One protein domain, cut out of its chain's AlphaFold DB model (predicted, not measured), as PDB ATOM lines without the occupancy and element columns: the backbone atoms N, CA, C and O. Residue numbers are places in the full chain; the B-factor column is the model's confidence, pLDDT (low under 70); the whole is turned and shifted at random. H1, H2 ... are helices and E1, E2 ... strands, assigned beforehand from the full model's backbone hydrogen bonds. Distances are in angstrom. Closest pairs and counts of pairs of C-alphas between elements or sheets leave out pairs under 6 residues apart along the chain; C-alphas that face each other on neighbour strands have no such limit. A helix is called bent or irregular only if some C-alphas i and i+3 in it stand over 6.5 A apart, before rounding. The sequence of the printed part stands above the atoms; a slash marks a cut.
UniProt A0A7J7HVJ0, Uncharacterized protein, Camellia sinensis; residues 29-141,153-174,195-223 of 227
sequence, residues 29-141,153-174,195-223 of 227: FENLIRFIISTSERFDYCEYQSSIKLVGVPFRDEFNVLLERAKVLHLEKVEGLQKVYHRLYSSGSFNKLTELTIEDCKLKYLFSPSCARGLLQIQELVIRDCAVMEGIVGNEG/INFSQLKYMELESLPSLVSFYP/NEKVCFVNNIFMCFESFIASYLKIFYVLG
ATOM      1  N   PHE A  29     238.371 261.082 278.400       61.22
ATOM      2  CA  PHE A  29     238.856 260.762 277.045       61.22
ATOM      3  C   PHE A  29     240.215 261.397 276.687       61.22
ATOM      4  O   PHE A  29     240.819 261.064 275.664       61.22
ATOM      5  N   GLU A  30     240.731 262.283 277.540       58.66
ATOM      6  CA  GLU A  30     241.943 263.080 277.312       58.66
ATOM      7  C   GLU A  30     243.216 262.241 277.119       58.66
ATOM      8  O   GLU A  30     244.146 262.681 276.441       58.66
ATOM      9  N   ASN A  31     243.242 261.000 277.616       59.41
ATOM     10  CA  ASN A  31     244.403 260.108 277.524       59.41
ATOM     11  C   ASN A  31     244.306 259.068 276.395       59.41
ATOM     12  O   ASN A  31     245.254 258.314 276.174       59.41
ATOM     13  N   LEU A  32     243.198 259.023 275.644       60.62
ATOM     14  CA  LEU A  32     243.022 258.025 274.590       60.62
ATOM     15  C   LEU A  32     243.834 258.384 273.340       60.62
ATOM     16  O   LEU A  32     243.566 259.378 272.664       60.62
ATOM     17  N   ILE A  33     244.828 257.552 273.026       60.69
ATOM     18  CA  ILE A  33     245.692 257.710 271.842       60.69
ATOM     19  C   ILE A  33     245.200 256.826 270.686       60.69
ATOM     20  O   ILE A  33     245.184 257.259 269.536       60.69
ATOM     21  N   ARG A  34     244.790 255.591 270.997       65.56
ATOM     22  CA  ARG A  34     244.140 254.635 270.090       65.56
ATOM     23  C   ARG A  34     242.935 254.065 270.814       65.56
ATOM     24  O   ARG A  34     243.090 253.561 271.923       65.56
ATOM     25  N   PHE A  35     241.768 254.152 270.203       68.38
ATOM     26  CA  PHE A  35     240.518 253.771 270.842       68.38
ATOM     27  C   PHE A  35     239.533 253.241 269.815       68.38
ATOM     28  O   PHE A  35     239.597 253.591 268.641       68.38
ATOM     29  N   ILE A  36     238.628 252.400 270.293       66.06
ATOM     30  CA  ILE A  36     237.482 251.925 269.536       66.06
ATOM     31  C   ILE A  36     236.278 252.121 270.452       66.06
ATOM     32  O   ILE A  36     236.208 251.510 271.520       66.06
ATOM     33  N   ILE A  37     235.361 253.000 270.062       72.25
ATOM     34  CA  ILE A  37     234.151 253.302 270.836       72.25
ATOM     35  C   ILE A  37     232.949 252.931 269.979       72.25
ATOM     36  O   ILE A  37     232.796 253.479 268.893       72.25
ATOM     37  N   SER A  38     232.091 252.020 270.450       69.56
ATOM     38  CA  SER A  38     230.779 251.781 269.832       69.56
ATOM     39  C   SER A  38     229.695 251.619 270.856       69.56
ATOM     40  O   SER A  38     229.877 250.983 271.893       69.56
ATOM     41  N   THR A  39     228.539 252.155 270.498       69.75
ATOM     42  CA  THR A  39     227.291 251.976 271.231       69.75
ATOM     43  C   THR A  39     226.421 250.860 270.638       69.75
ATOM     44  O   THR A  39     225.315 250.640 271.115       69.75
ATOM     45  N   SER A  40     226.912 250.148 269.616       64.56
ATOM     46  CA  SER A  40     226.268 248.994 268.975       64.56
ATOM     47  C   SER A  40     227.133 247.729 269.045       64.56
ATOM     48  O   SER A  40     228.366 247.800 269.040       64.56
ATOM     49  N   GLU A  41     226.484 246.564 269.052       55.38
ATOM     50  CA  GLU A  41     227.137 245.247 269.136       55.38
ATOM     51  C   GLU A  41     227.885 244.832 267.855       55.38
ATOM     52  O   GLU A  41     228.629 243.853 267.868       55.38
ATOM     53  N   ARG A  42     227.722 245.568 266.744       53.00
ATOM     54  CA  ARG A  42     228.337 245.245 265.448       53.00
ATOM     55  C   ARG A  42     229.373 246.287 265.042       53.00
ATOM     56  O   ARG A  42     229.034 247.365 264.547       53.00
ATOM     57  N   PHE A  43     230.638 245.919 265.211       52.56
ATOM     58  CA  PHE A  43     231.744 246.513 264.474       52.56
ATOM     59  C   PHE A  43     232.078 245.597 263.307       52.56
ATOM     60  O   PHE A  43     232.641 244.527 263.523       52.56
ATOM     61  N   ASP A  44     231.773 246.035 262.095       56.44
ATOM     62  CA  ASP A  44     232.417 245.476 260.918       56.44
ATOM     63  C   ASP A  44     233.592 246.400 260.579       56.44
ATOM     64  O   ASP A  44     233.425 247.611 260.471       56.44
ATOM     65  N   TYR A  45     234.783 245.803 260.491       50.47
ATOM     66  CA  TYR A  45     236.064 246.404 260.099       50.47
ATOM     67  C   TYR A  45     236.649 247.464 261.046       50.47
ATOM     68  O   TYR A  45     236.397 248.656 260.933       50.47
ATOM     69  N   CYS A  46     237.546 247.045 261.941       48.59
ATOM     70  CA  CYS A  46     238.529 247.953 262.542       48.59
ATOM     71  C   CYS A  46     239.890 247.256 262.637       48.59
ATOM     72  O   CYS A  46     240.204 246.612 263.638       48.59
ATOM     73  N   GLU A  47     240.732 247.426 261.619       52.47
ATOM     74  CA  GLU A  47     242.176 247.271 261.797       52.47
ATOM     75  C   GLU A  47     242.734 248.547 262.455       52.47
ATOM     76  O   GLU A  47     242.939 249.571 261.817       52.47
ATOM     77  N   TYR A  48     242.960 248.486 263.771       55.34
ATOM     78  CA  TYR A  48     243.906 249.310 264.549       55.34
ATOM     79  C   TYR A  48     243.927 250.847 264.349       55.34
ATOM     80  O   TYR A  48     244.991 251.462 264.485       55.34
ATOM     81  N   GLN A  49     242.787 251.501 264.111       66.06
ATOM     82  CA  GLN A  49     242.683 252.970 264.095       66.06
ATOM     83  C   GLN A  49     241.767 253.512 265.199       66.06
ATOM     84  O   GLN A  49     240.997 252.766 265.795       66.06
ATOM     85  N   SER A  50     241.890 254.811 265.492       79.75
ATOM     86  CA  SER A  50     241.034 255.533 266.440       79.75
ATOM     87  C   SER A  50     239.625 255.675 265.856       79.75
ATOM     88  O   SER A  50     239.355 256.653 265.157       79.75
ATOM     89  N   SER A  51     238.774 254.671 266.066       80.62
ATOM     90  CA  SER A  51     237.445 254.579 265.464       80.62
ATOM     91  C   SER A  51     236.328 254.854 266.468       80.62
ATOM     92  O   SER A  51     236.390 254.490 267.646       80.62
ATOM     93  N   ILE A  52     235.280 255.517 265.989       81.00
ATOM     94  CA  ILE A  52     234.078 255.813 266.762       81.00
ATOM     95  C   ILE A  52     232.870 255.415 265.929       81.00
ATOM     96  O   ILE A  52     232.721 255.878 264.803       81.00
ATOM     97  N   LYS A  53     231.984 254.610 266.505       84.38
ATOM     98  CA  LYS A  53     230.681 254.263 265.949       84.38
ATOM     99  C   LYS A  53     229.576 254.631 266.936       84.38
ATOM    100  O   LYS A  53     229.399 253.982 267.961       84.38
ATOM    101  N   LEU A  54     228.814 255.672 266.642       83.75
ATOM    102  CA  LEU A  54     227.687 256.093 267.468       83.75
ATOM    103  C   LEU A  54     226.388 255.732 266.759       83.75
ATOM    104  O   LEU A  54     226.166 256.171 265.638       83.75
ATOM    105  N   VAL A  55     225.539 254.950 267.424       84.94
ATOM    106  CA  VAL A  55     224.241 254.511 266.893       84.94
ATOM    107  C   VAL A  55     223.133 254.883 267.868       84.94
ATOM    108  O   VAL A  55     223.168 254.456 269.024       84.94
ATOM    109  N   GLY A  56     222.153 255.667 267.410       82.19
ATOM    110  CA  GLY A  56     220.941 255.997 268.171       82.19
ATOM    111  C   GLY A  56     221.187 256.820 269.438       82.19
ATOM    112  O   GLY A  56     220.389 256.765 270.377       82.19
ATOM    113  N   VAL A  57     222.303 257.553 269.500       78.38
ATOM    114  CA  VAL A  57     222.680 258.368 270.662       78.38
ATOM    115  C   VAL A  57     222.600 259.857 270.338       78.38
ATOM    116  O   VAL A  57     222.972 260.265 269.236       78.38
ATOM    117  N   PRO A  58     222.156 260.705 271.283       75.44
ATOM    118  CA  PRO A  58     222.242 262.145 271.104       75.44
ATOM    119  C   PRO A  58     223.706 262.582 271.187       75.44
ATOM    120  O   PRO A  58     224.416 262.214 272.128       75.44
ATOM    121  N   PHE A  59     224.148 263.393 270.231       73.00
ATOM    122  CA  PHE A  59     225.498 263.938 270.229       73.00
ATOM    123  C   PHE A  59     225.655 264.992 271.337       73.00
ATOM    124  O   PHE A  59     224.800 265.866 271.505       73.00
ATOM    125  N   ARG A  60     226.742 264.904 272.114       74.06
ATOM    126  CA  ARG A  60     227.048 265.786 273.258       74.06
ATOM    127  C   ARG A  60     228.434 266.408 273.127       74.06
ATOM    128  O   ARG A  60     229.306 265.831 272.485       74.06
ATOM    129  N   ASP A  61     228.653 267.533 273.806       70.38
ATOM    130  CA  ASP A  61     229.933 268.260 273.792       70.38
ATOM    131  C   ASP A  61     231.121 267.410 274.283       70.38
ATOM    132  O   ASP A  61     232.254 267.603 273.847       70.38
ATOM    133  N   GLU A  62     230.873 266.432 275.155       71.06
ATOM    134  CA  GLU A  62     231.897 265.535 275.711       71.06
ATOM    135  C   GLU A  62     232.596 264.693 274.623       71.06
ATOM    136  O   GLU A  62     233.757 264.312 274.775       71.06
ATOM    137  N   PHE A  63     231.920 264.436 273.496       72.62
ATOM    138  CA  PHE A  63     232.472 263.669 272.379       72.62
ATOM    139  C   PHE A  63     233.466 264.464 271.522       72.62
ATOM    140  O   PHE A  63     234.180 263.866 270.718       72.62
ATOM    141  N   ASN A  64     233.562 265.786 271.692       74.19
ATOM    142  CA  ASN A  64     234.408 266.638 270.847       74.19
ATOM    143  C   ASN A  64     235.887 266.226 270.905       74.19
ATOM    144  O   ASN A  64     236.540 266.122 269.870       74.19
ATOM    145  N   VAL A  65     236.389 265.895 272.100       74.31
ATOM    146  CA  VAL A  65     237.780 265.440 272.307       74.31
ATOM    147  C   VAL A  65     238.068 264.138 271.554       74.31
ATOM    148  O   VAL A  65     239.182 263.909 271.082       74.31
ATOM    149  N   LEU A  66     237.059 263.273 271.425       73.94
ATOM    150  CA  LEU A  66     237.177 262.024 270.682       73.94
ATOM    151  C   LEU A  66     237.197 262.279 269.175       73.94
ATOM    152  O   LEU A  66     238.010 261.674 268.478       73.94
ATOM    153  N   LEU A  67     236.369 263.205 268.682       75.12
ATOM    154  CA  LEU A  67     236.348 263.586 267.268       75.12
ATOM    155  C   LEU A  67     237.695 264.136 266.790       75.12
ATOM    156  O   LEU A  67     238.172 263.733 265.734       75.12
ATOM    157  N   GLU A  68     238.365 264.950 267.610       75.19
ATOM    158  CA  GLU A  68     239.705 265.491 267.316       75.19
ATOM    159  C   GLU A  68     240.773 264.424 267.064       75.19
ATOM    160  O   GLU A  68     241.822 264.679 266.464       75.19
ATOM    161  N   ARG A  69     240.543 263.218 267.580       76.19
ATOM    162  CA  ARG A  69     241.489 262.106 267.515       76.19
ATOM    163  C   ARG A  69     240.987 260.966 266.640       76.19
ATOM    164  O   ARG A  69     241.766 260.049 266.372       76.19
ATOM    165  N   ALA A  70     239.728 261.017 266.214       80.69
ATOM    166  CA  ALA A  70     239.113 260.000 265.391       80.69
ATOM    167  C   ALA A  70     239.714 260.022 263.985       80.69
ATOM    168  O   ALA A  70     239.886 261.073 263.369       80.69
ATOM    169  N   LYS A  71     240.027 258.830 263.485       87.06
ATOM    170  CA  LYS A  71     240.356 258.599 262.077       87.06
ATOM    171  C   LYS A  71     239.163 258.044 261.318       87.06
ATOM    172  O   LYS A  71     238.938 258.426 260.179       87.06
ATOM    173  N   VAL A  72     238.386 257.193 261.983       85.94
ATOM    174  CA  VAL A  72     237.187 256.570 261.427       85.94
ATOM    175  C   VAL A  72     236.005 256.982 262.289       85.94
ATOM    176  O   VAL A  72     236.023 256.776 263.504       85.94
ATOM    177  N   LEU A  73     234.991 257.578 261.678       87.06
ATOM    178  CA  LEU A  73     233.785 258.011 262.365       87.06
ATOM    179  C   LEU A  73     232.558 257.472 261.640       87.06
ATOM    180  O   LEU A  73     232.370 257.726 260.459       87.06
ATOM    181  N   HIS A  74     231.705 256.765 262.365       87.31
ATOM    182  CA  HIS A  74     230.424 256.279 261.888       87.31
ATOM    183  C   HIS A  74     229.323 256.814 262.801       87.31
ATOM    184  O   HIS A  74     229.341 256.567 264.009       87.31
ATOM    185  N   LEU A  75     228.370 257.551 262.239       87.62
ATOM    186  CA  LEU A  75     227.233 258.118 262.957       87.62
ATOM    187  C   LEU A  75     225.943 257.608 262.318       87.62
ATOM    188  O   LEU A  75     225.654 257.934 261.172       87.62
ATOM    189  N   GLU A  76     225.163 256.840 263.072       88.38
ATOM    190  CA  GLU A  76     223.876 256.295 262.641       88.38
ATOM    191  C   GLU A  76     222.766 256.789 263.579       88.38
ATOM    192  O   GLU A  76     222.872 256.637 264.801       88.38
ATOM    193  N   LYS A  77     221.681 257.364 263.046       88.19
ATOM    194  CA  LYS A  77     220.529 257.828 263.857       88.19
ATOM    195  C   LYS A  77     220.930 258.785 264.984       88.19
ATOM    196  O   LYS A  77     220.357 258.769 266.076       88.19
ATOM    197  N   VAL A  78     221.955 259.599 264.741       84.44
ATOM    198  CA  VAL A  78     222.491 260.547 265.720       84.44
ATOM    199  C   VAL A  78     221.778 261.887 265.580       84.44
ATOM    200  O   VAL A  78     221.741 262.491 264.509       84.44
ATOM    201  N   GLU A  79     221.243 262.389 266.691       81.25
ATOM    202  CA  GLU A  79     220.610 263.708 266.764       81.25
ATOM    203  C   GLU A  79     221.553 264.748 267.389       81.25
ATOM    204  O   GLU A  79     222.434 264.421 268.184       81.25
ATOM    205  N   GLY A  80     221.356 266.030 267.063       76.06
ATOM    206  CA  GLY A  80     222.106 267.141 267.668       76.06
ATOM    207  C   GLY A  80     223.451 267.470 267.012       76.06
ATOM    208  O   GLY A  80     224.101 268.425 267.433       76.06
ATOM    209  N   LEU A  81     223.834 266.755 265.950       73.50
ATOM    210  CA  LEU A  81     225.109 266.942 265.248       73.50
ATOM    211  C   LEU A  81     225.292 268.371 264.690       73.50
ATOM    212  O   LEU A  81     226.381 268.938 264.760       73.50
ATOM    213  N   GLN A  82     224.202 269.011 264.247       67.81
ATOM    214  CA  GLN A  82     224.198 270.402 263.767       67.81
ATOM    215  C   GLN A  82     224.738 271.409 264.799       67.81
ATOM    216  O   GLN A  82     225.402 272.376 264.435       67.81
ATOM    217  N   LYS A  83     224.495 271.185 266.099       64.06
ATOM    218  CA  LYS A  83     224.952 272.091 267.171       64.06
ATOM    219  C   LYS A  83     226.457 272.000 267.415       64.06
ATOM    220  O   LYS A  83     227.054 272.926 267.959       64.06
ATOM    221  N   VAL A  84     227.050 270.876 267.038       59.50
ATOM    222  CA  VAL A  84     228.415 270.506 267.401       59.50
ATOM    223  C   VAL A  84     229.396 271.009 266.344       59.50
ATOM    224  O   VAL A  84     230.441 271.557 266.694       59.50
ATOM    225  N   TYR A  85     229.033 270.941 265.058       62.97
ATOM    226  CA  TYR A  85     229.887 271.421 263.964       62.97
ATOM    227  C   TYR A  85     230.273 272.902 264.078       62.97
ATOM    228  O   TYR A  85     231.400 273.259 263.744       62.97
ATOM    229  N   HIS A  86     229.403 273.750 264.636       56.19
ATOM    230  CA  HIS A  86     229.716 275.163 264.883       56.19
ATOM    231  C   HIS A  86     230.887 275.348 265.875       56.19
ATOM    232  O   HIS A  86     231.611 276.340 265.811       56.19
ATOM    233  N   ARG A  87     231.104 274.409 266.806       52.91
ATOM    234  CA  ARG A  87     232.166 274.500 267.826       52.91
ATOM    235  C   ARG A  87     233.463 273.816 267.420       52.91
ATOM    236  O   ARG A  87     234.532 274.300 267.773       52.91
ATOM    237  N   LEU A  88     233.373 272.747 266.631       52.75
ATOM    238  CA  LEU A  88     234.533 272.013 266.107       52.75
ATOM    239  C   LEU A  88     235.412 272.869 265.167       52.75
ATOM    240  O   LEU A  88     236.574 272.539 264.922       52.75
ATOM    241  N   TYR A  89     234.877 274.002 264.696       51.03
ATOM    242  CA  TYR A  89     235.605 275.041 263.967       51.03
ATOM    243  C   TYR A  89     236.653 275.785 264.817       51.03
ATOM    244  O   TYR A  89     237.714 276.121 264.301       51.03
ATOM    245  N   SER A  90     236.426 276.017 266.115       49.47
ATOM    246  CA  SER A  90     237.371 276.802 266.933       49.47
ATOM    247  C   SER A  90     238.654 276.042 267.301       49.47
ATOM    248  O   SER A  90     239.620 276.661 267.740       49.47
ATOM    249  N   SER A  91     238.675 274.720 267.118       49.62
ATOM    250  CA  SER A  91     239.732 273.819 267.605       49.62
ATOM    251  C   SER A  91     240.421 272.985 266.512       49.62
ATOM    252  O   SER A  91     241.423 272.331 266.795       49.62
ATOM    253  N   GLY A  92     239.957 273.023 265.252       56.53
ATOM    254  CA  GLY A  92     240.572 272.270 264.142       56.53
ATOM    255  C   GLY A  92     240.240 270.768 264.142       56.53
ATOM    256  O   GLY A  92     241.054 269.940 263.723       56.53
ATOM    257  N   SER A  93     239.049 270.405 264.621       59.88
ATOM    258  CA  SER A  93     238.758 269.086 265.196       59.88
ATOM    259  C   SER A  93     238.503 267.905 264.243       59.88
ATOM    260  O   SER A  93     237.957 266.898 264.676       59.88
ATOM    261  N   PHE A  94     238.936 267.953 262.980       67.94
ATOM    262  CA  PHE A  94     238.827 266.809 262.048       67.94
ATOM    263  C   PHE A  94     240.060 266.589 261.166       67.94
ATOM    264  O   PHE A  94     240.014 265.856 260.181       67.94
ATOM    265  N   ASN A  95     241.195 267.189 261.520       71.25
ATOM    266  CA  ASN A  95     242.422 267.093 260.725       71.25
ATOM    267  C   ASN A  95     242.969 265.660 260.560       71.25
ATOM    268  O   ASN A  95     243.794 265.425 259.680       71.25
ATOM    269  N   LYS A  96     242.546 264.716 261.405       80.56
ATOM    270  CA  LYS A  96     242.952 263.304 261.372       80.56
ATOM    271  C   LYS A  96     241.905 262.382 260.762       80.56
ATOM    272  O   LYS A  96     242.212 261.205 260.586       80.56
ATOM    273  N   LEU A  97     240.708 262.891 260.468       86.06
ATOM    274  CA  LEU A  97     239.609 262.077 259.974       86.06
ATOM    275  C   LEU A  97     239.916 261.608 258.550       86.06
ATOM    276  O   LEU A  97     240.137 262.424 257.656       86.06
ATOM    277  N   THR A  98     239.943 260.293 258.361       89.44
ATOM    278  CA  THR A  98     240.192 259.632 257.077       89.44
ATOM    279  C   THR A  98     238.939 258.974 256.521       89.44
ATOM    280  O   THR A  98     238.794 258.899 255.307       89.44
ATOM    281  N   GLU A  99     238.019 258.534 257.374       89.19
ATOM    282  CA  GLU A  99     236.803 257.832 256.961       89.19
ATOM    283  C   GLU A  99     235.606 258.374 257.740       89.19
ATOM    284  O   GLU A  99     235.645 258.476 258.972       89.19
ATOM    285  N   LEU A 100     234.541 258.728 257.020       90.12
ATOM    286  CA  LEU A 100     233.291 259.191 257.603       90.12
ATOM    287  C   LEU A 100     232.102 258.457 256.996       90.12
ATOM    288  O   LEU A 100     231.891 258.507 255.787       90.12
ATOM    289  N   THR A 101     231.277 257.869 257.854       90.44
ATOM    290  CA  THR A 101     229.974 257.312 257.493       90.44
ATOM    291  C   THR A 101     228.867 258.013 258.270       90.44
ATOM    292  O   THR A 101     228.934 258.106 259.496       90.44
ATOM    293  N   ILE A 102     227.840 258.479 257.566       91.00
ATOM    294  CA  ILE A 102     226.631 259.082 258.131       91.00
ATOM    295  C   ILE A 102     225.418 258.304 257.618       91.00
ATOM    296  O   ILE A 102     225.226 258.200 256.410       91.00
ATOM    297  N   GLU A 103     224.593 257.780 258.516       91.38
ATOM    298  CA  GLU A 103     223.448 256.936 258.162       91.38
ATOM    299  C   GLU A 103     222.199 257.335 258.961       91.38
ATOM    300  O   GLU A 103     222.273 257.572 260.169       91.38
ATOM    301  N   ASP A 104     221.052 257.474 258.288       91.62
ATOM    302  CA  ASP A 104     219.746 257.803 258.899       91.62
ATOM    303  C   ASP A 104     219.814 258.984 259.901       91.62
ATOM    304  O   ASP A 104     219.219 258.991 260.983       91.62
ATOM    305  N   CYS A 105     220.618 260.001 259.576       88.69
ATOM    306  CA  CYS A 105     220.763 261.202 260.392       88.69
ATOM    307  C   CYS A 105     219.861 262.328 259.859       88.69
ATOM    308  O   CYS A 105     219.748 262.570 258.657       88.69
ATOM    309  N   LYS A 106     219.228 263.073 260.773       89.06
ATOM    310  CA  LYS A 106     218.308 264.173 260.434       89.06
ATOM    311  C   LYS A 106     219.031 265.519 260.438       89.06
ATOM    312  O   LYS A 106     218.921 266.283 261.394       89.06
ATOM    313  N   LEU A 107     219.780 265.796 259.375       86.88
ATOM    314  CA  LEU A 107     220.524 267.042 259.182       86.88
ATOM    315  C   LEU A 107     220.378 267.560 257.751       86.88
ATOM    316  O   LEU A 107     220.419 266.770 256.813       86.88
ATOM    317  N   LYS A 108     220.245 268.883 257.587       87.94
ATOM    318  CA  LYS A 108     220.191 269.510 256.256       87.94
ATOM    319  C   LYS A 108     221.550 269.618 255.574       87.94
ATOM    320  O   LYS A 108     221.634 269.395 254.371       87.94
ATOM    321  N   TYR A 109     222.584 269.953 256.345       86.62
ATOM    322  CA  TYR A 109     223.969 270.052 255.892       86.62
ATOM    323  C   TYR A 109     224.885 269.283 256.837       86.62
ATOM    324  O   TYR A 109     224.703 269.356 258.055       86.62
ATOM    325  N   LEU A 110     225.856 268.559 256.278       85.69
ATOM    326  CA  LEU A 110     226.837 267.805 257.057       85.69
ATOM    327  C   LEU A 110     227.973 268.703 257.555       85.69
ATOM    328  O   LEU A 110     228.330 268.640 258.724       85.69
ATOM    329  N   PHE A 111     228.515 269.564 256.697       82.69
ATOM    330  CA  PHE A 111     229.630 270.444 257.041       82.69
ATOM    331  C   PHE A 111     229.308 271.908 256.776       82.69
ATOM    332  O   PHE A 111     228.715 272.240 255.752       82.69
ATOM    333  N   SER A 112     229.814 272.805 257.626       80.50
ATOM    334  CA  SER A 112     230.018 274.192 257.198       80.50
ATOM    335  C   SER A 112     231.144 274.257 256.152       80.50
ATOM    336  O   SER A 112     232.021 273.381 256.140       80.50
ATOM    337  N   PRO A 113     231.186 275.292 255.293       80.25
ATOM    338  CA  PRO A 113     232.273 275.466 254.328       80.25
ATOM    339  C   PRO A 113     233.654 275.451 254.992       80.25
ATOM    340  O   PRO A 113     234.579 274.792 254.521       80.25
ATOM    341  N   SER A 114     233.774 276.125 256.134       76.94
ATOM    342  CA  SER A 114     234.996 276.198 256.931       76.94
ATOM    343  C   SER A 114     235.435 274.825 257.455       76.94
ATOM    344  O   SER A 114     236.605 274.464 257.336       76.94
ATOM    345  N   CYS A 115     234.497 274.022 257.972       78.88
ATOM    346  CA  CYS A 115     234.777 272.654 258.414       78.88
ATOM    347  C   CYS A 115     235.241 271.779 257.243       78.88
ATOM    348  O   CYS A 115     236.227 271.056 257.366       78.88
ATOM    349  N   ALA A 116     234.567 271.882 256.096       81.62
ATOM    350  CA  ALA A 116     234.883 271.093 254.914       81.62
ATOM    351  C   ALA A 116     236.305 271.362 254.386       81.62
ATOM    352  O   ALA A 116     237.003 270.426 254.008       81.62
ATOM    353  N   ARG A 117     236.789 272.614 254.440       80.94
ATOM    354  CA  ARG A 117     238.183 272.951 254.078       80.94
ATOM    355  C   ARG A 117     239.226 272.336 255.013       80.94
ATOM    356  O   ARG A 117     240.355 272.103 254.595       80.94
ATOM    357  N   GLY A 118     238.863 272.063 256.266       78.75
ATOM    358  CA  GLY A 118     239.742 271.417 257.243       78.75
ATOM    359  C   GLY A 118     239.915 269.907 257.036       78.75
ATOM    360  O   GLY A 118     240.828 269.316 257.615       78.75
ATOM    361  N   LEU A 119     239.080 269.271 256.206       82.12
ATOM    362  CA  LEU A 119     239.070 267.821 255.964       82.12
ATOM    363  C   LEU A 119     240.134 267.388 254.945       82.12
ATOM    364  O   LEU A 119     239.854 266.703 253.967       82.12
ATOM    365  N   LEU A 120     241.386 267.772 255.181       83.31
ATOM    366  CA  LEU A 120     242.486 267.527 254.242       83.31
ATOM    367  C   LEU A 120     242.903 266.051 254.143       83.31
ATOM    368  O   LEU A 120     243.595 265.686 253.199       83.31
ATOM    369  N   GLN A 121     242.528 265.221 255.122       87.50
ATOM    370  CA  GLN A 121     242.926 263.809 255.218       87.50
ATOM    371  C   GLN A 121     241.800 262.824 254.885       87.50
ATOM    372  O   GLN A 121     242.049 261.618 254.905       87.50
ATOM    373  N   ILE A 122     240.589 263.306 254.573       88.62
ATOM    374  CA  ILE A 122     239.451 262.428 254.290       88.62
ATOM    375  C   ILE A 122     239.710 261.632 253.007       88.62
ATOM    376  O   ILE A 122     240.089 262.190 251.980       88.62
ATOM    377  N   GLN A 123     239.529 260.319 253.088       90.12
ATOM    378  CA  GLN A 123     239.731 259.342 252.018       90.12
ATOM    379  C   GLN A 123     238.420 258.667 251.621       90.12
ATOM    380  O   GLN A 123     238.229 258.374 250.441       90.12
ATOM    381  N   GLU A 124     237.509 258.488 252.576       88.62
ATOM    382  CA  GLU A 124     236.213 257.854 252.364       88.62
ATOM    383  C   GLU A 124     235.082 258.679 252.987       88.62
ATOM    384  O   GLU A 124     235.151 259.056 254.160       88.62
ATOM    385  N   LEU A 125     234.044 258.955 252.193       89.75
ATOM    386  CA  LEU A 125     232.825 259.626 252.637       89.75
ATOM    387  C   LEU A 125     231.595 258.829 252.198       89.75
ATOM    388  O   LEU A 125     231.292 258.753 251.011       89.75
ATOM    389  N   VAL A 126     230.859 258.285 253.158       89.44
ATOM    390  CA  VAL A 126     229.645 257.499 252.921       89.44
ATOM    391  C   VAL A 126     228.470 258.179 253.604       89.44
ATOM    392  O   VAL A 126     228.522 258.455 254.801       89.44
ATOM    393  N   ILE A 127     227.406 258.455 252.857       91.12
ATOM    394  CA  ILE A 127     226.192 259.079 253.381       91.12
ATOM    395  C   ILE A 127     224.981 258.321 252.847       91.12
ATOM    396  O   ILE A 127     224.779 258.252 251.633       91.12
ATOM    397  N   ARG A 128     224.176 257.771 253.760       90.50
ATOM    398  CA  ARG A 128     222.996 256.963 253.438       90.50
ATOM    399  C   ARG A 128     221.765 257.417 254.211       90.50
ATOM    400  O   ARG A 128     221.875 257.899 255.340       90.50
ATOM    401  N   ASP A 129     220.594 257.277 253.599       91.25
ATOM    402  CA  ASP A 129     219.278 257.383 254.251       91.25
ATOM    403  C   ASP A 129     218.999 258.709 254.994       91.25
ATOM    404  O   ASP A 129     218.105 258.811 255.835       91.25
ATOM    405  N   CYS A 130     219.739 259.776 254.691       90.25
ATOM    406  CA  CYS A 130     219.553 261.084 255.319       90.25
ATOM    407  C   CYS A 130     218.453 261.876 254.591       90.25
ATOM    408  O   CYS A 130     218.721 262.763 253.780       90.25
ATOM    409  N   ALA A 131     217.192 261.561 254.900       89.94
ATOM    410  CA  ALA A 131     216.011 262.006 254.145       89.94
ATOM    411  C   ALA A 131     215.847 263.532 253.979       89.94
ATOM    412  O   ALA A 131     215.240 263.990 253.010       89.94
ATOM    413  N   VAL A 132     216.362 264.324 254.923       91.25
ATOM    414  CA  VAL A 132     216.214 265.794 254.958       91.25
ATOM    415  C   VAL A 132     217.474 266.548 254.520       91.25
ATOM    416  O   VAL A 132     217.505 267.772 254.623       91.25
ATOM    417  N   MET A 133     218.517 265.842 254.074       90.25
ATOM    418  CA  MET A 133     219.779 266.462 253.671       90.25
ATOM    419  C   MET A 133     219.617 267.195 252.339       90.25
ATOM    420  O   MET A 133     219.293 266.577 251.332       90.25
ATOM    421  N   GLU A 134     219.857 268.507 252.344       89.44
ATOM    422  CA  GLU A 134     219.751 269.386 251.171       89.44
ATOM    423  C   GLU A 134     221.113 269.580 250.480       89.44
ATOM    424  O   GLU A 134     221.175 269.783 249.263       89.44
ATOM    425  N   GLY A 135     222.209 269.475 251.243       87.81
ATOM    426  CA  GLY A 135     223.577 269.504 250.733       87.81
ATOM    427  C   GLY A 135     224.582 268.861 251.681       87.81
ATOM    428  O   GLY A 135     224.319 268.702 252.867       87.81
ATOM    429  N   ILE A 136     225.758 268.499 251.173       88.31
ATOM    430  CA  ILE A 136     226.827 267.952 252.023       88.31
ATOM    431  C   ILE A 136     227.523 269.094 252.761       88.31
ATOM    432  O   ILE A 136     227.777 269.015 253.960       88.31
ATOM    433  N   VAL A 137     227.772 270.192 252.053       86.31
ATOM    434  CA  VAL A 137     228.309 271.429 252.605       86.31
ATOM    435  C   VAL A 137     227.238 272.508 252.557       86.31
ATOM    436  O   VAL A 137     226.625 272.722 251.519       86.31
ATOM    437  N   GLY A 138     227.042 273.226 253.655       81.62
ATOM    438  CA  GLY A 138     226.143 274.371 253.735       81.62
ATOM    439  C   GLY A 138     226.081 274.929 255.152       81.62
ATOM    440  O   GLY A 138     226.598 274.332 256.094       81.62
ATOM    441  N   ASN A 139     225.476 276.101 255.314       72.25
ATOM    442  CA  ASN A 139     225.308 276.726 256.623       72.25
ATOM    443  C   ASN A 139     223.857 277.207 256.770       72.25
ATOM    444  O   ASN A 139     223.334 277.880 255.884       72.25
ATOM    445  N   GLU A 140     223.203 276.852 257.879       60.91
ATOM    446  CA  GLU A 140     221.823 277.260 258.185       60.91
ATOM    447  C   GLU A 140     221.721 278.682 258.780       60.91
ATOM    448  O   GLU A 140     220.607 279.156 258.999       60.91
ATOM    449  N   GLY A 141     222.830 279.390 259.048       55.41
ATOM    450  CA  GLY A 141     222.761 280.609 259.870       55.41
ATOM    451  C   GLY A 141     223.734 281.754 259.585       55.41
ATOM    452  O   GLY A 141     223.480 282.859 260.067       55.41
ATOM    453  N   ILE A 153     236.489 274.368 248.073       81.38
ATOM    454  CA  ILE A 153     236.732 273.270 248.999       81.38
ATOM    455  C   ILE A 153     237.438 272.164 248.227       81.38
ATOM    456  O   ILE A 153     236.956 271.712 247.189       81.38
ATOM    457  N   ASN A 154     238.580 271.726 248.747       81.12
ATOM    458  CA  ASN A 154     239.410 270.727 248.098       81.12
ATOM    459  C   ASN A 154     239.499 269.455 248.946       81.12
ATOM    460  O   ASN A 154     240.172 269.427 249.977       81.12
ATOM    461  N   PHE A 155     238.885 268.380 248.458       82.44
ATOM    462  CA  PHE A 155     238.984 267.049 249.051       82.44
ATOM    463  C   PHE A 155     240.145 266.267 248.427       82.44
ATOM    464  O   PHE A 155     239.962 265.278 247.720       82.44
ATOM    465  N   SER A 156     241.369 266.739 248.674       81.06
ATOM    466  CA  SER A 156     242.569 266.273 247.960       81.06
ATOM    467  C   SER A 156     242.923 264.793 248.164       81.06
ATOM    468  O   SER A 156     243.586 264.212 247.310       81.06
ATOM    469  N   GLN A 157     242.502 264.181 249.273       87.12
ATOM    470  CA  GLN A 157     242.797 262.782 249.610       87.12
ATOM    471  C   GLN A 157     241.605 261.847 249.392       87.12
ATOM    472  O   GLN A 157     241.756 260.640 249.578       87.12
ATOM    473  N   LEU A 158     240.446 262.378 248.983       85.94
ATOM    474  CA  LEU A 158     239.226 261.593 248.860       85.94
ATOM    475  C   LEU A 158     239.354 260.619 247.685       85.94
ATOM    476  O   LEU A 158     239.743 261.000 246.583       85.94
ATOM    477  N   LYS A 159     239.071 259.347 247.953       85.06
ATOM    478  CA  LYS A 159     239.186 258.220 247.014       85.06
ATOM    479  C   LYS A 159     237.835 257.570 246.759       85.06
ATOM    480  O   LYS A 159     237.605 257.062 245.666       85.06
ATOM    481  N   TYR A 160     236.961 257.591 247.761       81.88
ATOM    482  CA  TYR A 160     235.648 256.975 247.709       81.88
ATOM    483  C   TYR A 160     234.585 257.922 248.252       81.88
ATOM    484  O   TYR A 160     234.748 258.509 249.325       81.88
ATOM    485  N   MET A 161     233.493 258.049 247.509       85.50
ATOM    486  CA  MET A 161     232.292 258.734 247.946       85.50
ATOM    487  C   MET A 161     231.060 257.898 247.601       85.50
ATOM    488  O   MET A 161     230.900 257.445 246.470       85.50
ATOM    489  N   GLU A 162     230.156 257.746 248.555       83.12
ATOM    490  CA  GLU A 162     228.860 257.112 248.338       83.12
ATOM    491  C   GLU A 162     227.754 257.993 248.892       83.12
ATOM    492  O   GLU A 162     227.801 258.408 250.049       83.12
ATOM    493  N   LEU A 163     226.774 258.275 248.037       84.94
ATOM    494  CA  LEU A 163     225.585 259.052 248.350       84.94
ATOM    495  C   LEU A 163     224.369 258.201 247.956       84.94
ATOM    496  O   LEU A 163     224.056 258.060 246.770       84.94
ATOM    497  N   GLU A 164     223.712 257.600 248.948       83.88
ATOM    498  CA  GLU A 164     222.622 256.630 248.767       83.88
ATOM    499  C   GLU A 164     221.352 257.107 249.483       83.88
ATOM    500  O   GLU A 164     221.411 257.615 250.602       83.88
ATOM    501  N   SER A 165     220.192 256.969 248.829       86.38
ATOM    502  CA  SER A 165     218.891 257.302 249.425       86.38
ATOM    503  C   SER A 165     218.816 258.696 250.095       86.38
ATOM    504  O   SER A 165     218.377 258.855 251.236       86.38
ATOM    505  N   LEU A 166     219.215 259.740 249.351       87.12
ATOM    506  CA  LEU A 166     219.180 261.155 249.768       87.12
ATOM    507  C   LEU A 166     218.117 261.959 248.983       87.12
ATOM    508  O   LEU A 166     218.465 262.759 248.114       87.12
ATOM    509  N   PRO A 167     216.811 261.770 249.254       84.81
ATOM    510  CA  PRO A 167     215.724 262.288 248.413       84.81
ATOM    511  C   PRO A 167     215.620 263.819 248.348       84.81
ATOM    512  O   PRO A 167     215.004 264.341 247.423       84.81
ATOM    513  N   SER A 168     216.198 264.534 249.317       89.62
ATOM    514  CA  SER A 168     216.161 266.002 249.387       89.62
ATOM    515  C   SER A 168     217.461 266.661 248.908       89.62
ATOM    516  O   SER A 168     217.555 267.887 248.935       89.62
ATOM    517  N   LEU A 169     218.461 265.880 248.475       85.31
ATOM    518  CA  LEU A 169     219.772 266.403 248.096       85.31
ATOM    519  C   LEU A 169     219.675 267.164 246.773       85.31
ATOM    520  O   LEU A 169     219.420 266.577 245.724       85.31
ATOM    521  N   VAL A 170     219.921 268.473 246.819       84.44
ATOM    522  CA  VAL A 170     219.853 269.339 245.630       84.44
ATOM    523  C   VAL A 170     221.237 269.568 245.028       84.44
ATOM    524  O   VAL A 170     221.392 269.630 243.812       84.44
ATOM    525  N   SER A 171     222.263 269.712 245.867       81.44
ATOM    526  CA  SER A 171     223.645 269.935 245.426       81.44
ATOM    527  C   SER A 171     224.626 269.569 246.534       81.44
ATOM    528  O   SER A 171     224.289 269.652 247.710       81.44
ATOM    529  N   PHE A 172     225.861 269.216 246.190       83.19
ATOM    530  CA  PHE A 172     226.904 268.944 247.175       83.19
ATOM    531  C   PHE A 172     227.214 270.188 248.018       83.19
ATOM    532  O   PHE A 172     227.360 270.084 249.233       83.19
ATOM    533  N   TYR A 173     227.279 271.359 247.378       84.00
ATOM    534  CA  TYR A 173     227.442 272.654 248.036       84.00
ATOM    535  C   TYR A 173     226.588 273.720 247.318       84.00
ATOM    536  O   TYR A 173     227.026 274.250 246.288       84.00
ATOM    537  N   PRO A 174     225.373 274.034 247.808       75.94
ATOM    538  CA  PRO A 174     224.474 274.965 247.138       75.94
ATOM    539  C   PRO A 174     225.053 276.377 247.084       75.94
ATOM    540  O   PRO A 174     225.680 276.867 248.024       75.94
ATOM    541  N   ASN A 195     229.724 271.694 241.657       71.75
ATOM    542  CA  ASN A 195     230.009 272.996 241.056       71.75
ATOM    543  C   ASN A 195     231.440 273.432 241.399       71.75
ATOM    544  O   ASN A 195     232.112 272.776 242.192       71.75
ATOM    545  N   GLU A 196     231.889 274.555 240.841       73.00
ATOM    546  CA  GLU A 196     233.260 275.062 240.961       73.00
ATOM    547  C   GLU A 196     233.722 275.342 242.403       73.00
ATOM    548  O   GLU A 196     234.907 275.556 242.650       73.00
ATOM    549  N   LYS A 197     232.807 275.333 243.384       72.94
ATOM    550  CA  LYS A 197     233.154 275.461 244.801       72.94
ATOM    551  C   LYS A 197     233.708 274.166 245.403       72.94
ATOM    552  O   LYS A 197     234.135 274.202 246.556       72.94
ATOM    553  N   VAL A 198     233.678 273.038 244.689       69.19
ATOM    554  CA  VAL A 198     234.139 271.732 245.181       69.19
ATOM    555  C   VAL A 198     235.026 271.072 244.135       69.19
ATOM    556  O   VAL A 198     234.585 270.808 243.020       69.19
ATOM    557  N   CYS A 199     236.262 270.766 244.522       71.94
ATOM    558  CA  CYS A 199     237.250 270.150 243.644       71.94
ATOM    559  C   CYS A 199     237.780 268.838 244.225       71.94
ATOM    560  O   CYS A 199     237.974 268.697 245.439       71.94
ATOM    561  N   PHE A 200     238.087 267.907 243.322       71.00
ATOM    562  CA  PHE A 200     238.673 266.606 243.624       71.00
ATOM    563  C   PHE A 200     239.966 266.436 242.824       71.00
ATOM    564  O   PHE A 200     239.957 266.484 241.597       71.00
ATOM    565  N   VAL A 201     241.092 266.278 243.523       59.25
ATOM    566  CA  VAL A 201     242.432 266.252 242.895       59.25
ATOM    567  C   VAL A 201     242.803 264.863 242.370       59.25
ATOM    568  O   VAL A 201     243.667 264.748 241.506       59.25
ATOM    569  N   ASN A 202     242.164 263.819 242.895       60.38
ATOM    570  CA  ASN A 202     242.405 262.433 242.516       60.38
ATOM    571  C   ASN A 202     241.183 261.843 241.808       60.38
ATOM    572  O   ASN A 202     240.074 262.361 241.920       60.38
ATOM    573  N   ASN A 203     241.383 260.709 241.131       57.12
ATOM    574  CA  ASN A 203     240.273 259.885 240.663       57.12
ATOM    575  C   ASN A 203     239.462 259.417 241.873       57.12
ATOM    576  O   ASN A 203     240.007 258.750 242.757       57.12
ATOM    577  N   ILE A 204     238.175 259.753 241.891       63.25
ATOM    578  CA  ILE A 204     237.272 259.377 242.975       63.25
ATOM    579  C   ILE A 204     236.274 258.365 242.449       63.25
ATOM    580  O   ILE A 204     235.644 258.560 241.406       63.25
ATOM    581  N   PHE A 205     236.117 257.283 243.198       61.16
ATOM    582  CA  PHE A 205     235.019 256.364 242.994       61.16
ATOM    583  C   PHE A 205     233.756 256.951 243.619       61.16
ATOM    584  O   PHE A 205     233.706 257.135 244.834       61.16
ATOM    585  N   MET A 206     232.754 257.251 242.795       64.38
ATOM    586  CA  MET A 206     231.454 257.725 243.258       64.38
ATOM    587  C   MET A 206     230.372 256.687 242.998       64.38
ATOM    588  O   MET A 206     230.142 256.265 241.861       64.38
ATOM    589  N   CYS A 207     229.676 256.305 244.064       60.28
ATOM    590  CA  CYS A 207     228.479 255.486 243.982       60.28
ATOM    591  C   CYS A 207     227.250 256.368 244.219       60.28
ATOM    592  O   CYS A 207     227.119 256.985 245.276       60.28
ATOM    593  N   PHE A 208     226.366 256.413 243.221       58.94
ATOM    594  CA  PHE A 208     225.059 257.051 243.317       58.94
ATOM    595  C   PHE A 208     223.972 256.002 243.150       58.94
ATOM    596  O   PHE A 208     223.992 255.206 242.205       58.94
ATOM    597  N   GLU A 209     222.984 256.036 244.034       54.75
ATOM    598  CA  GLU A 209     221.739 255.321 243.799       54.75
ATOM    599  C   GLU A 209     220.852 256.175 242.881       54.75
ATOM    600  O   GLU A 209     220.427 257.274 243.239       54.75
ATOM    601  N   SER A 210     220.624 255.712 241.649       43.16
ATOM    602  CA  SER A 210     219.698 256.365 240.723       43.16
ATOM    603  C   SER A 210     218.314 255.743 240.865       43.16
ATOM    604  O   SER A 210     218.163 254.529 240.762       43.16
ATOM    605  N   PHE A 211     217.281 256.576 241.005       38.28
ATOM    606  CA  PHE A 211     215.876 256.148 240.972       38.28
ATOM    607  C   PHE A 211     215.402 255.668 239.582       38.28
ATOM    608  O   PHE A 211     214.229 255.326 239.414       38.28
ATOM    609  N   ILE A 212     216.273 255.616 238.564       38.22
ATOM    610  CA  ILE A 212     215.906 255.064 237.256       38.22
ATOM    611  C   ILE A 212     216.052 253.539 237.288       38.22
ATOM    612  O   ILE A 212     217.102 252.986 236.979       38.22
ATOM    613  N   ALA A 213     214.925 252.892 237.602       31.23
ATOM    614  CA  ALA A 213     214.686 251.450 237.615       31.23
ATOM    615  C   ALA A 213     215.450 250.680 238.708       31.23
ATOM    616  O   ALA A 213     216.663 250.765 238.844       31.23
ATOM    617  N   SER A 214     214.698 249.876 239.459       38.03
ATOM    618  CA  SER A 214     215.017 249.184 240.717       38.03
ATOM    619  C   SER A 214     216.223 248.219 240.739       38.03
ATOM    620  O   SER A 214     216.264 247.347 241.600       38.03
ATOM    621  N   TYR A 215     217.186 248.315 239.816       32.12
ATOM    622  CA  TYR A 215     218.301 247.371 239.685       32.12
ATOM    623  C   TYR A 215     219.627 247.969 239.172       32.12
ATOM    624  O   TYR A 215     220.562 247.207 238.927       32.12
ATOM    625  N   LEU A 216     219.768 249.292 239.015       30.81
ATOM    626  CA  LEU A 216     221.014 249.898 238.515       30.81
ATOM    627  C   LEU A 216     221.670 250.824 239.549       30.81
ATOM    628  O   LEU A 216     221.362 252.009 239.634       30.81
ATOM    629  N   LYS A 217     222.656 250.286 240.284       38.75
ATOM    630  CA  LYS A 217     223.714 251.106 240.894       38.75
ATOM    631  C   LYS A 217     224.544 251.685 239.752       38.75
ATOM    632  O   LYS A 217     225.227 250.939 239.049       38.75
ATOM    633  N   ILE A 218     224.447 252.993 239.519       39.56
ATOM    634  CA  ILE A 218     225.289 253.651 238.522       39.56
ATOM    635  C   ILE A 218     226.597 254.019 239.218       39.56
ATOM    636  O   ILE A 218     226.648 254.910 240.065       39.56
ATOM    637  N   PHE A 219     227.663 253.312 238.857       37.75
ATOM    638  CA  PHE A 219     229.015 253.658 239.271       37.75
ATOM    639  C   PHE A 219     229.540 254.756 238.349       37.75
ATOM    640  O   PHE A 219     229.738 254.524 237.155       37.75
ATOM    641  N   TYR A 220     229.783 255.944 238.895       44.09
ATOM    642  CA  TYR A 220     230.534 256.973 238.192       44.09
ATOM    643  C   TYR A 220     231.977 256.927 238.694       44.09
ATOM    644  O   TYR A 220     232.268 257.261 239.841       44.09
ATOM    645  N   VAL A 221     232.906 256.531 237.826       39.03
ATOM    646  CA  VAL A 221     234.322 256.860 238.024       39.03
ATOM    647  C   VAL A 221     234.515 258.227 237.396       39.03
ATOM    648  O   VAL A 221     234.630 258.335 236.174       39.03
ATOM    649  N   LEU A 222     234.500 259.282 238.207       47.94
ATOM    650  CA  LEU A 222     234.911 260.586 237.707       47.94
ATOM    651  C   LEU A 222     236.432 260.644 237.845       47.94
ATOM    652  O   LEU A 222     236.988 260.682 238.945       47.94
ATOM    653  N   GLY A 223     237.109 260.584 236.697       42.19
ATOM    654  CA  GLY A 223     238.474 261.085 236.618       42.19
ATOM    655  C   GLY A 223     238.489 262.579 236.948       42.19
ATOM    656  O   GLY A 223     237.453 263.223 236.793       42.19
TER     657      GLY A 223
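Overview. This is residues 29 to 141, 153 to 174 and 195 to 223 of the 227 residues of an uncharacterized protein of Camellia sinensis (UniProt A0A7J7HVJ0). The chain is wound in stacked turns, and one long wall of the stack is the twisted sheet E1 E2 E3 E4 E6 E8 E9 E10. The short helices H1, H2 and H3, the small sheet E5 E7 and many loops make the other sides, and the hairpin of E9 and E10 carries the wall on to its edge at E10. The printed part has 164 residues, under half of them in named elements, which run E1 E2 H1 E3 H2 E4 E5 H3 E6 E7 E8 E9 E10. The class is mixed, helices and strands; the large sheet is mixed, in the order just given, and the small one parallel. The whole is compact, with a radius of gyration of the C-alphas of 15.5 A and spans of 48 by 34 by 30 A.

Arrangement. In the large sheet, inner strands E4, residues 99 to 103, and E6, residues 124 to 128, are parallel at 1 degree, with N 102 and O 126 2.8 A apart. E3, residues 72 to 76, is parallel to E4 at 2 degrees, with N 101 and O 73 at 2.8 A. Toward one edge follow E2, residues 51 to 55, and edge strand E1, residues 35 to 38, parallel at 13 degrees, with N 53 and O 37 at 2.8 A. Toward the other edge E8, residues 160 to 164, and E9, residues 204 to 209, are parallel at 10 degrees, with N 161 and O 205 at 2.8 A. E9 and edge strand E10, residues 217 to 222, form an antiparallel hairpin at 154 degrees, with N 206 and O 220 at 3.0 A. H1, residues 61 to 67, only grazes this sheet, with its residues 63 to 67; it is irregular, but only just, with C-alphas 62 and 65 6.8 A apart. H1 and H2, residues 81 to 88, only just touch, with 3 pairs of C-alphas within 8 A, the closest being those of Asp 61 and Val 84 at 6.9 A. E2, H1, E3 and E3, H2, E4 are strand-helix-strand units, two parallel neighbour strands with a helix between, each with a right-handed crossover. H3, residues 113 to 118, is close to H2 but not clearly touching, the closest C-alphas being those of Tyr 85 and Cys 115 at 7.5 A. E5, residues 109 to 111, and E7, residues 135 to 137, are parallel at 19 degrees, with N 111 and O 136 at 2.9 A. Every O i to N i+4 pair is within hydrogen-bond range in H3, against 2 of 4 in H2 and 1 of 3 in H1, where 3 of 4 O i to N i+3 pairs are.

Along the chain. E1 begins at C-alpha 35 (240.518, 253.771, 270.842), and E10 ends at C-alpha 222 (234.911, 260.586, 237.707). E9 measures 16.1 A from first to last C-alpha and E10 15.0 A.

Size, cuts and confidence. The C-alphas of Asn 31 and Ala 213 are the two farthest apart, at 50.5 A. Residues 142 to 152 and 175 to 194 are not printed, with gaps of 19.2 A and 8.5 A between the C-alphas on either side. E1 to E2 is a long link. The mean pLDDT of the printed part is 72.6, and 59 residues are under 70, among them residues 201 to 223.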